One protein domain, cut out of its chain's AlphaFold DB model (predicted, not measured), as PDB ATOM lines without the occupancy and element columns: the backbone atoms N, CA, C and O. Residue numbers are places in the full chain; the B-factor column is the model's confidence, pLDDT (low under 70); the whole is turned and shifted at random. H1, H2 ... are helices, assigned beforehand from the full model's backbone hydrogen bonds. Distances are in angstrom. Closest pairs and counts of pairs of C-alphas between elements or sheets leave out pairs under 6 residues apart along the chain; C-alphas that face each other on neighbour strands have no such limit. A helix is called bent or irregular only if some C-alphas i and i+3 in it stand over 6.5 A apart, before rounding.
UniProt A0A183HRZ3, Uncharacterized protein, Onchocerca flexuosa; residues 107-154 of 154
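AT A GLANCE: This is residues 107 to 154 of the 154 residues of an uncharacterized protein of Onchocerca flexuosa (UniProt A0A183HRZ3). One long helix, H1, sticks out as a bare arm, and at its far end the chain turns aside into a small hook made of the short helix H2 and the helix H3. The arm makes most of the length, and no other helix packs on it. The printed part has 48 residues, with three named helices in the order H1, H2, H3 and no named strand, and its class is all helix. The whole is extended, with a radius of gyration of the C-alphas of 16.6 A, and the C-alphas span 50 by 24 by 13 A along their three main axes.

HOW THE PARTS SIT: H1, residues 107 to 133, touches no helix. Residues 107 to 135, of which 107 to 133 belong to H1, stand free. H1 and H2, residues 136 to 140, meet only through their link, which is tight, with 2 residues between them. H2 and H3, residues 142 to 152, only just touch, with 3 pairs of C-alphas within 8 A, and they touch only at the corner by their link. Their closest C-alphas are those of Leu 139 and Leu 145, 4.9 A apart, and their centres are 10.7 A apart. The link from H2 to H3 is tight, with 1 residue between them. H1 and H3 are apart. In H1, H2 and H3 every O i to N i+4 pair is within hydrogen-bond range.

IN THESE COORDINATES: H1 runs from Leu 107, with its C-alpha at (164.471, 123.632, 106.850), to Met 133, with its C-alpha at (134.189, 102.215, 116.893). It has 27 residues and measures 38.4 A from first to last C-alpha. H2 runs from Ile 136 to Ala 140, 5 residues and 6.9 A. H3 runs from Pro 142 to Leu 152, 11 residues and 15.1 A, and its last C-alpha is at (130.721, 99.986, 99.357). No helix is bent or irregular.

THE WHOLE: The two C-alphas farthest apart are those of Leu 107 and Val 143, at 50.3 A, and the first and last printed C-alphas, those of Leu 107 and Thr 154, are 45.3 A apart. Residues 149 to 154, of which 149 to 152 belong to H3, also stand free. Thr 154 is the chain's last residue. The printed part has no cut, and no link between its helices is long. The mean pLDDT of the printed part is 78.8, and residues 107 to 119 are under 70, the model's low confidence. The mean pLDDT is 74 for H1, 80 for H2 and 89 for H3.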
ATOM      1  N   LEU A 107     165.729 123.255 106.208       61.72
ATOM      2  CA  LEU A 107     164.471 123.632 106.850       61.72
ATOM      3  C   LEU A 107     163.273 123.174 106.018       61.72
ATOM      4  O   LEU A 107     162.341 122.610 106.573       61.72
ATOM      5  N   GLU A 108     163.330 123.320 104.696       60.84
ATOM      6  CA  GLU A 108     162.339 122.793 103.757       60.84
ATOM      7  C   GLU A 108     162.214 121.268 103.887       60.84
ATOM      8  O   GLU A 108     161.111 120.742 104.008       60.84
ATOM      9  N   LYS A 109     163.337 120.545 103.980       61.44
ATOM     10  CA  LYS A 109     163.329 119.092 104.205       61.44
ATOM     11  C   LYS A 109     162.712 118.708 105.557       61.44
ATOM     12  O   LYS A 109     162.003 117.707 105.634       61.44
ATOM     13  N   ILE A 110     162.956 119.491 106.610       64.06
ATOM     14  CA  ILE A 110     162.343 119.290 107.933       64.06
ATOM     15  C   ILE A 110     160.842 119.601 107.885       64.06
ATOM     16  O   ILE A 110     160.057 118.808 108.391       64.06
ATOM     17  N   ALA A 111     160.433 120.683 107.221       61.22
ATOM     18  CA  ALA A 111     159.032 121.062 107.059       61.22
ATOM     19  C   ALA A 111     158.239 120.002 106.275       61.22
ATOM     20  O   ALA A 111     157.156 119.608 106.698       61.22
ATOM     21  N   ILE A 112     158.808 119.460 105.193       62.72
ATOM     22  CA  ILE A 112     158.195 118.371 104.414       62.72
ATOM     23  C   ILE A 112     158.072 117.093 105.254       62.72
ATOM     24  O   ILE A 112     157.065 116.389 105.170       62.72
ATOM     25  N   ASN A 113     159.088 116.760 106.053       61.22
ATOM     26  CA  ASN A 113     159.030 115.591 106.930       61.22
ATOM     27  C   ASN A 113     158.009 115.781 108.057       61.22
ATOM     28  O   ASN A 113     157.263 114.853 108.344       61.22
ATOM     29  N   GLN A 114     157.911 116.983 108.624       60.44
ATOM     30  CA  GLN A 114     156.934 117.318 109.656       60.44
ATOM     31  C   GLN A 114     155.498 117.273 109.115       60.44
ATOM     32  O   GLN A 114     154.621 116.717 109.767       60.44
ATOM     33  N   GLU A 115     155.256 117.762 107.894       60.47
ATOM     34  CA  GLU A 115     153.946 117.655 107.239       60.47
ATOM     35  C   GLU A 115     153.576 116.189 106.939       60.47
ATOM     36  O   GLU A 115     152.422 115.780 107.088       60.47
ATOM     37  N   LYS A 116     154.554 115.365 106.540       61.62
ATOM     38  CA  LYS A 116     154.351 113.920 106.344       61.62
ATOM     39  C   LYS A 116     154.058 113.206 107.659       61.62
ATOM     40  O   LYS A 116     153.131 112.403 107.704       61.62
ATOM     41  N   GLU A 117     154.808 113.499 108.715       65.44
ATOM     42  CA  GLU A 117     154.583 112.929 110.044       65.44
ATOM     43  C   GLU A 117     153.227 113.348 110.608       65.44
ATOM     44  O   GLU A 117     152.502 112.504 111.127       65.44
ATOM     45  N   GLU A 118     152.814 114.603 110.430       67.38
ATOM     46  CA  GLU A 118     151.492 115.065 110.848       67.38
ATOM     47  C   GLU A 118     150.372 114.347 110.078       67.38
ATOM     48  O   GLU A 118     149.394 113.900 110.680       67.38
ATOM     49  N   LYS A 119     150.529 114.143 108.763       69.56
ATOM     50  CA  LYS A 119     149.582 113.352 107.958       69.56
ATOM     51  C   LYS A 119     149.521 111.889 108.406       69.56
ATOM     52  O   LYS A 119     148.424 111.344 108.494       69.56
ATOM     53  N   ILE A 120     150.659 111.267 108.721       76.25
ATOM     54  CA  ILE A 120     150.726 109.883 109.225       76.25
ATOM     55  C   ILE A 120     150.095 109.775 110.618       76.25
ATOM     56  O   ILE A 120     149.380 108.818 110.911       76.25
ATOM     57  N   ASN A 121     150.319 110.767 111.479       78.38
ATOM     58  CA  ASN A 121     149.729 110.805 112.812       78.38
ATOM     59  C   ASN A 121     148.207 110.960 112.729       78.38
ATOM     60  O   ASN A 121     147.488 110.202 113.380       78.38
ATOM     61  N   ARG A 122     147.707 111.832 111.844       79.00
ATOM     62  CA  ARG A 122     146.266 111.984 111.587       79.00
ATOM     63  C   ARG A 122     145.638 110.704 111.038       79.00
ATOM     64  O   ARG A 122     144.611 110.269 111.551       79.00
ATOM     65  N   THR A 123     146.237 110.056 110.034       84.88
ATOM     66  CA  THR A 123     145.689 108.794 109.503       84.88
ATOM     67  C   THR A 123     145.712 107.685 110.550       84.88
ATOM     68  O   THR A 123     144.759 106.914 110.633       84.88
ATOM     69  N   ARG A 124     146.739 107.630 111.402       87.44
ATOM     70  CA  ARG A 124     146.832 106.677 112.516       87.44
ATOM     71  C   ARG A 124     145.775 106.915 113.597       87.44
ATOM     72  O   ARG A 124     145.248 105.951 114.147       87.44
ATOM     73  N   GLU A 125     145.464 108.165 113.923       86.50
ATOM     74  CA  GLU A 125     144.392 108.513 114.865       86.50
ATOM     75  C   GLU A 125     143.009 108.159 114.313       86.50
ATOM     76  O   GLU A 125     142.182 107.593 115.035       86.50
ATOM     77  N   ILE A 126     142.785 108.407 113.020       88.00
ATOM     78  CA  ILE A 126     141.561 107.999 112.324       88.00
ATOM     79  C   ILE A 126     141.442 106.472 112.332       88.00
ATOM     80  O   ILE A 126     140.410 105.954 112.742       88.00
ATOM     81  N   TRP A 127     142.509 105.742 111.988       87.12
ATOM     82  CA  TRP A 127     142.528 104.275 112.033       87.12
ATOM     83  C   TRP A 127     142.235 103.722 113.425       87.12
ATOM     84  O   TRP A 127     141.412 102.823 113.557       87.12
ATOM     85  N   ARG A 128     142.831 104.298 114.474       86.31
ATOM     86  CA  ARG A 128     142.536 103.922 115.867       86.31
ATOM     87  C   ARG A 128     141.088 104.192 116.257       86.31
ATOM     88  O   ARG A 128     140.528 103.465 117.069       86.31
ATOM     89  N   THR A 129     140.497 105.261 115.737       86.75
ATOM     90  CA  THR A 129     139.097 105.602 116.010       86.75
ATOM     91  C   THR A 129     138.164 104.635 115.292       86.75
ATOM     92  O   THR A 129     137.245 104.110 115.911       86.75
ATOM     93  N   VAL A 130     138.455 104.324 114.026       84.12
ATOM     94  CA  VAL A 130     137.735 103.315 113.242       84.12
ATOM     95  C   VAL A 130     137.841 101.946 113.908       84.12
ATOM     96  O   VAL A 130     136.819 101.302 114.078       84.12
ATOM     97  N   GLU A 131     139.021 101.537 114.365       84.19
ATOM     98  CA  GLU A 131     139.238 100.276 115.089       84.19
ATOM     99  C   GLU A 131     138.474 100.210 116.421       84.19
ATOM    100  O   GLU A 131     137.972  99.157 116.792       84.19
ATOM    101  N   LYS A 132     138.352 101.329 117.145       85.38
ATOM    102  CA  LYS A 132     137.607 101.375 118.416       85.38
ATOM    103  C   LYS A 132     136.093 101.422 118.239       85.38
ATOM    104  O   LYS A 132     135.371 100.962 119.117       85.38
ATOM    105  N   MET A 133     135.619 102.050 117.168       84.75
ATOM    106  CA  MET A 133     134.189 102.215 116.893       84.75
ATOM    107  C   MET A 133     133.625 101.086 116.030       84.75
ATOM    108  O   MET A 133     132.424 100.828 116.071       84.75
ATOM    109  N   THR A 134     134.478 100.417 115.256       80.31
ATOM    110  CA  THR A 134     134.098  99.341 114.344       80.31
ATOM    111  C   THR A 134     134.605  98.030 114.902       80.31
ATOM    112  O   THR A 134     135.807  97.842 115.068       80.31
ATOM    113  N   ASP A 135     133.700  97.091 115.144       82.81
ATOM    114  CA  ASP A 135     134.096  95.736 115.494       82.81
ATOM    115  C   ASP A 135     134.588  95.002 114.235       82.81
ATOM    116  O   ASP A 135     133.815  94.458 113.441       82.81
ATOM    117  N   ILE A 136     135.908  95.014 114.028       80.81
ATOM    118  CA  ILE A 136     136.583  94.378 112.884       80.81
ATOM    119  C   ILE A 136     136.391  92.850 112.917       80.81
ATOM    120  O   ILE A 136     136.578  92.175 111.903       80.81
ATOM    121  N   SER A 137     135.943  92.288 114.045       81.94
ATOM    122  CA  SER A 137     135.604  90.866 114.165       81.94
ATOM    123  C   SER A 137     134.513  90.446 113.176       81.94
ATOM    124  O   SER A 137     134.510  89.302 112.726       81.94
ATOM    125  N   LEU A 138     133.629  91.363 112.756       76.44
ATOM    126  CA  LEU A 138     132.655  91.082 111.696       76.44
ATOM    127  C   LEU A 138     133.313  90.888 110.321       76.44
ATOM    128  O   LEU A 138     132.848  90.057 109.544       76.44
ATOM    129  N   LEU A 139     134.415  91.591 110.029       78.25
ATOM    130  CA  LEU A 139     135.181  91.410 108.788       78.25
ATOM    131  C   LEU A 139     135.998  90.107 108.783       78.25
ATOM    132  O   LEU A 139     136.451  89.684 107.721       78.25
ATOM    133  N   ALA A 140     136.173  89.449 109.935       81.06
ATOM    134  CA  ALA A 140     136.852  88.153 110.007       81.06
ATOM    135  C   ALA A 140     136.050  87.034 109.318       81.06
ATOM    136  O   ALA A 140     136.621  86.026 108.901       81.06
ATOM    137  N   ASN A 141     134.732  87.210 109.169       89.12
ATOM    138  CA  ASN A 141     133.904  86.303 108.393       89.12
ATOM    139  C   ASN A 141     133.854  86.765 106.919       89.12
ATOM    140  O   ASN A 141     133.371  87.866 106.631       89.12
ATOM    141  N   PRO A 142     134.289  85.919 105.965       89.31
ATOM    142  CA  PRO A 142     134.400  86.296 104.556       89.31
ATOM    143  C   PRO A 142     133.062  86.693 103.918       89.31
ATOM    144  O   PRO A 142     133.053  87.489 102.980       89.31
ATOM    145  N   VAL A 143     131.932  86.188 104.425       90.00
ATOM    146  CA  VAL A 143     130.593  86.531 103.914       90.00
ATOM    147  C   VAL A 143     130.246  87.987 104.227       90.00
ATOM    148  O   VAL A 143     129.788  88.718 103.350       90.00
ATOM    149  N   PHE A 144     130.509  88.431 105.458       87.69
ATOM    150  CA  PHE A 144     130.274  89.815 105.868       87.69
ATOM    151  C   PHE A 144     131.259  90.781 105.202       87.69
ATOM    152  O   PHE A 144     130.867  91.885 104.832       87.69
ATOM    153  N   LEU A 145     132.506  90.352 104.978       87.38
ATOM    154  CA  LEU A 145     133.491  91.133 104.230       87.38
ATOM    155  C   LEU A 145     133.056  91.356 102.774       87.38
ATOM    156  O   LEU A 145     133.074  92.489 102.298       87.38
ATOM    157  N   LEU A 146     132.622  90.297 102.081       90.81
ATOM    158  CA  LEU A 146     132.099  90.399 100.715       90.81
ATOM    159  C   LEU A 146     130.874  91.313 100.654       90.81
ATOM    160  O   LEU A 146     130.819  92.182  99.793       90.81
ATOM    161  N   TYR A 147     129.939  91.174 101.596       91.25
ATOM    162  CA  TYR A 147     128.758  92.035 101.684       91.25
ATOM    163  C   TYR A 147     129.120  93.514 101.887       91.25
ATOM    164  O   TYR A 147     128.587  94.381 101.196       91.25
ATOM    165  N   ALA A 148     130.060  93.811 102.788       88.62
ATOM    166  CA  ALA A 148     130.522  95.175 103.029       88.62
ATOM    167  C   ALA A 148     131.204  95.776 101.792       88.62
ATOM    168  O   ALA A 148     130.928  96.920 101.439       88.62
ATOM    169  N   ILE A 149     132.050  95.002 101.101       89.19
ATOM    170  CA  ILE A 149     132.703  95.431  99.856       89.19
ATOM    171  C   ILE A 149     131.655  95.657  98.757       89.19
ATOM    172  O   ILE A 149     131.686  96.691  98.095       89.19
ATOM    173  N   SER A 150     130.699  94.744  98.586       91.12
ATOM    174  CA  SER A 150     129.622  94.884  97.601       91.12
ATOM    175  C   SER A 150     128.767  96.129  97.841       91.12
ATOM    176  O   SER A 150     128.477  96.852  96.891       91.12
ATOM    177  N   ASN A 151     128.421  96.420  99.097       87.56
ATOM    178  CA  ASN A 151     127.670  97.625  99.455       87.56
ATOM    179  C   ASN A 151     128.500  98.912  99.362       87.56
ATOM    180  O   ASN A 151     127.925  99.982  99.219       87.56
ATOM    181  N   LEU A 152     129.828  98.831  99.477       87.88
ATOM    182  CA  LEU A 152     130.721  99.986  99.357       87.88
ATOM    183  C   LEU A 152     130.986 100.374  97.893       87.88
ATOM    184  O   LEU A 152     131.232 101.541  97.609       87.88
ATOM    185  N   LEU A 153     130.987  99.398  96.977       80.19
ATOM    186  CA  LEU A 153     131.242  99.606  95.544       80.19
ATOM    187  C   LEU A 153     129.987  99.977  94.735       80.19
ATOM    188  O   LEU A 153     130.099 100.189  93.526       80.19
ATOM    189  N   THR A 154     128.821 100.025  95.380       73.62
ATOM    190  CA  THR A 154     127.539 100.407  94.771       73.62
ATOM    191  C   THR A 154     127.202 101.845  95.137       73.62
ATOM    192  O   THR A 154     126.789 102.595  94.227       73.62
TER     193      THR A 154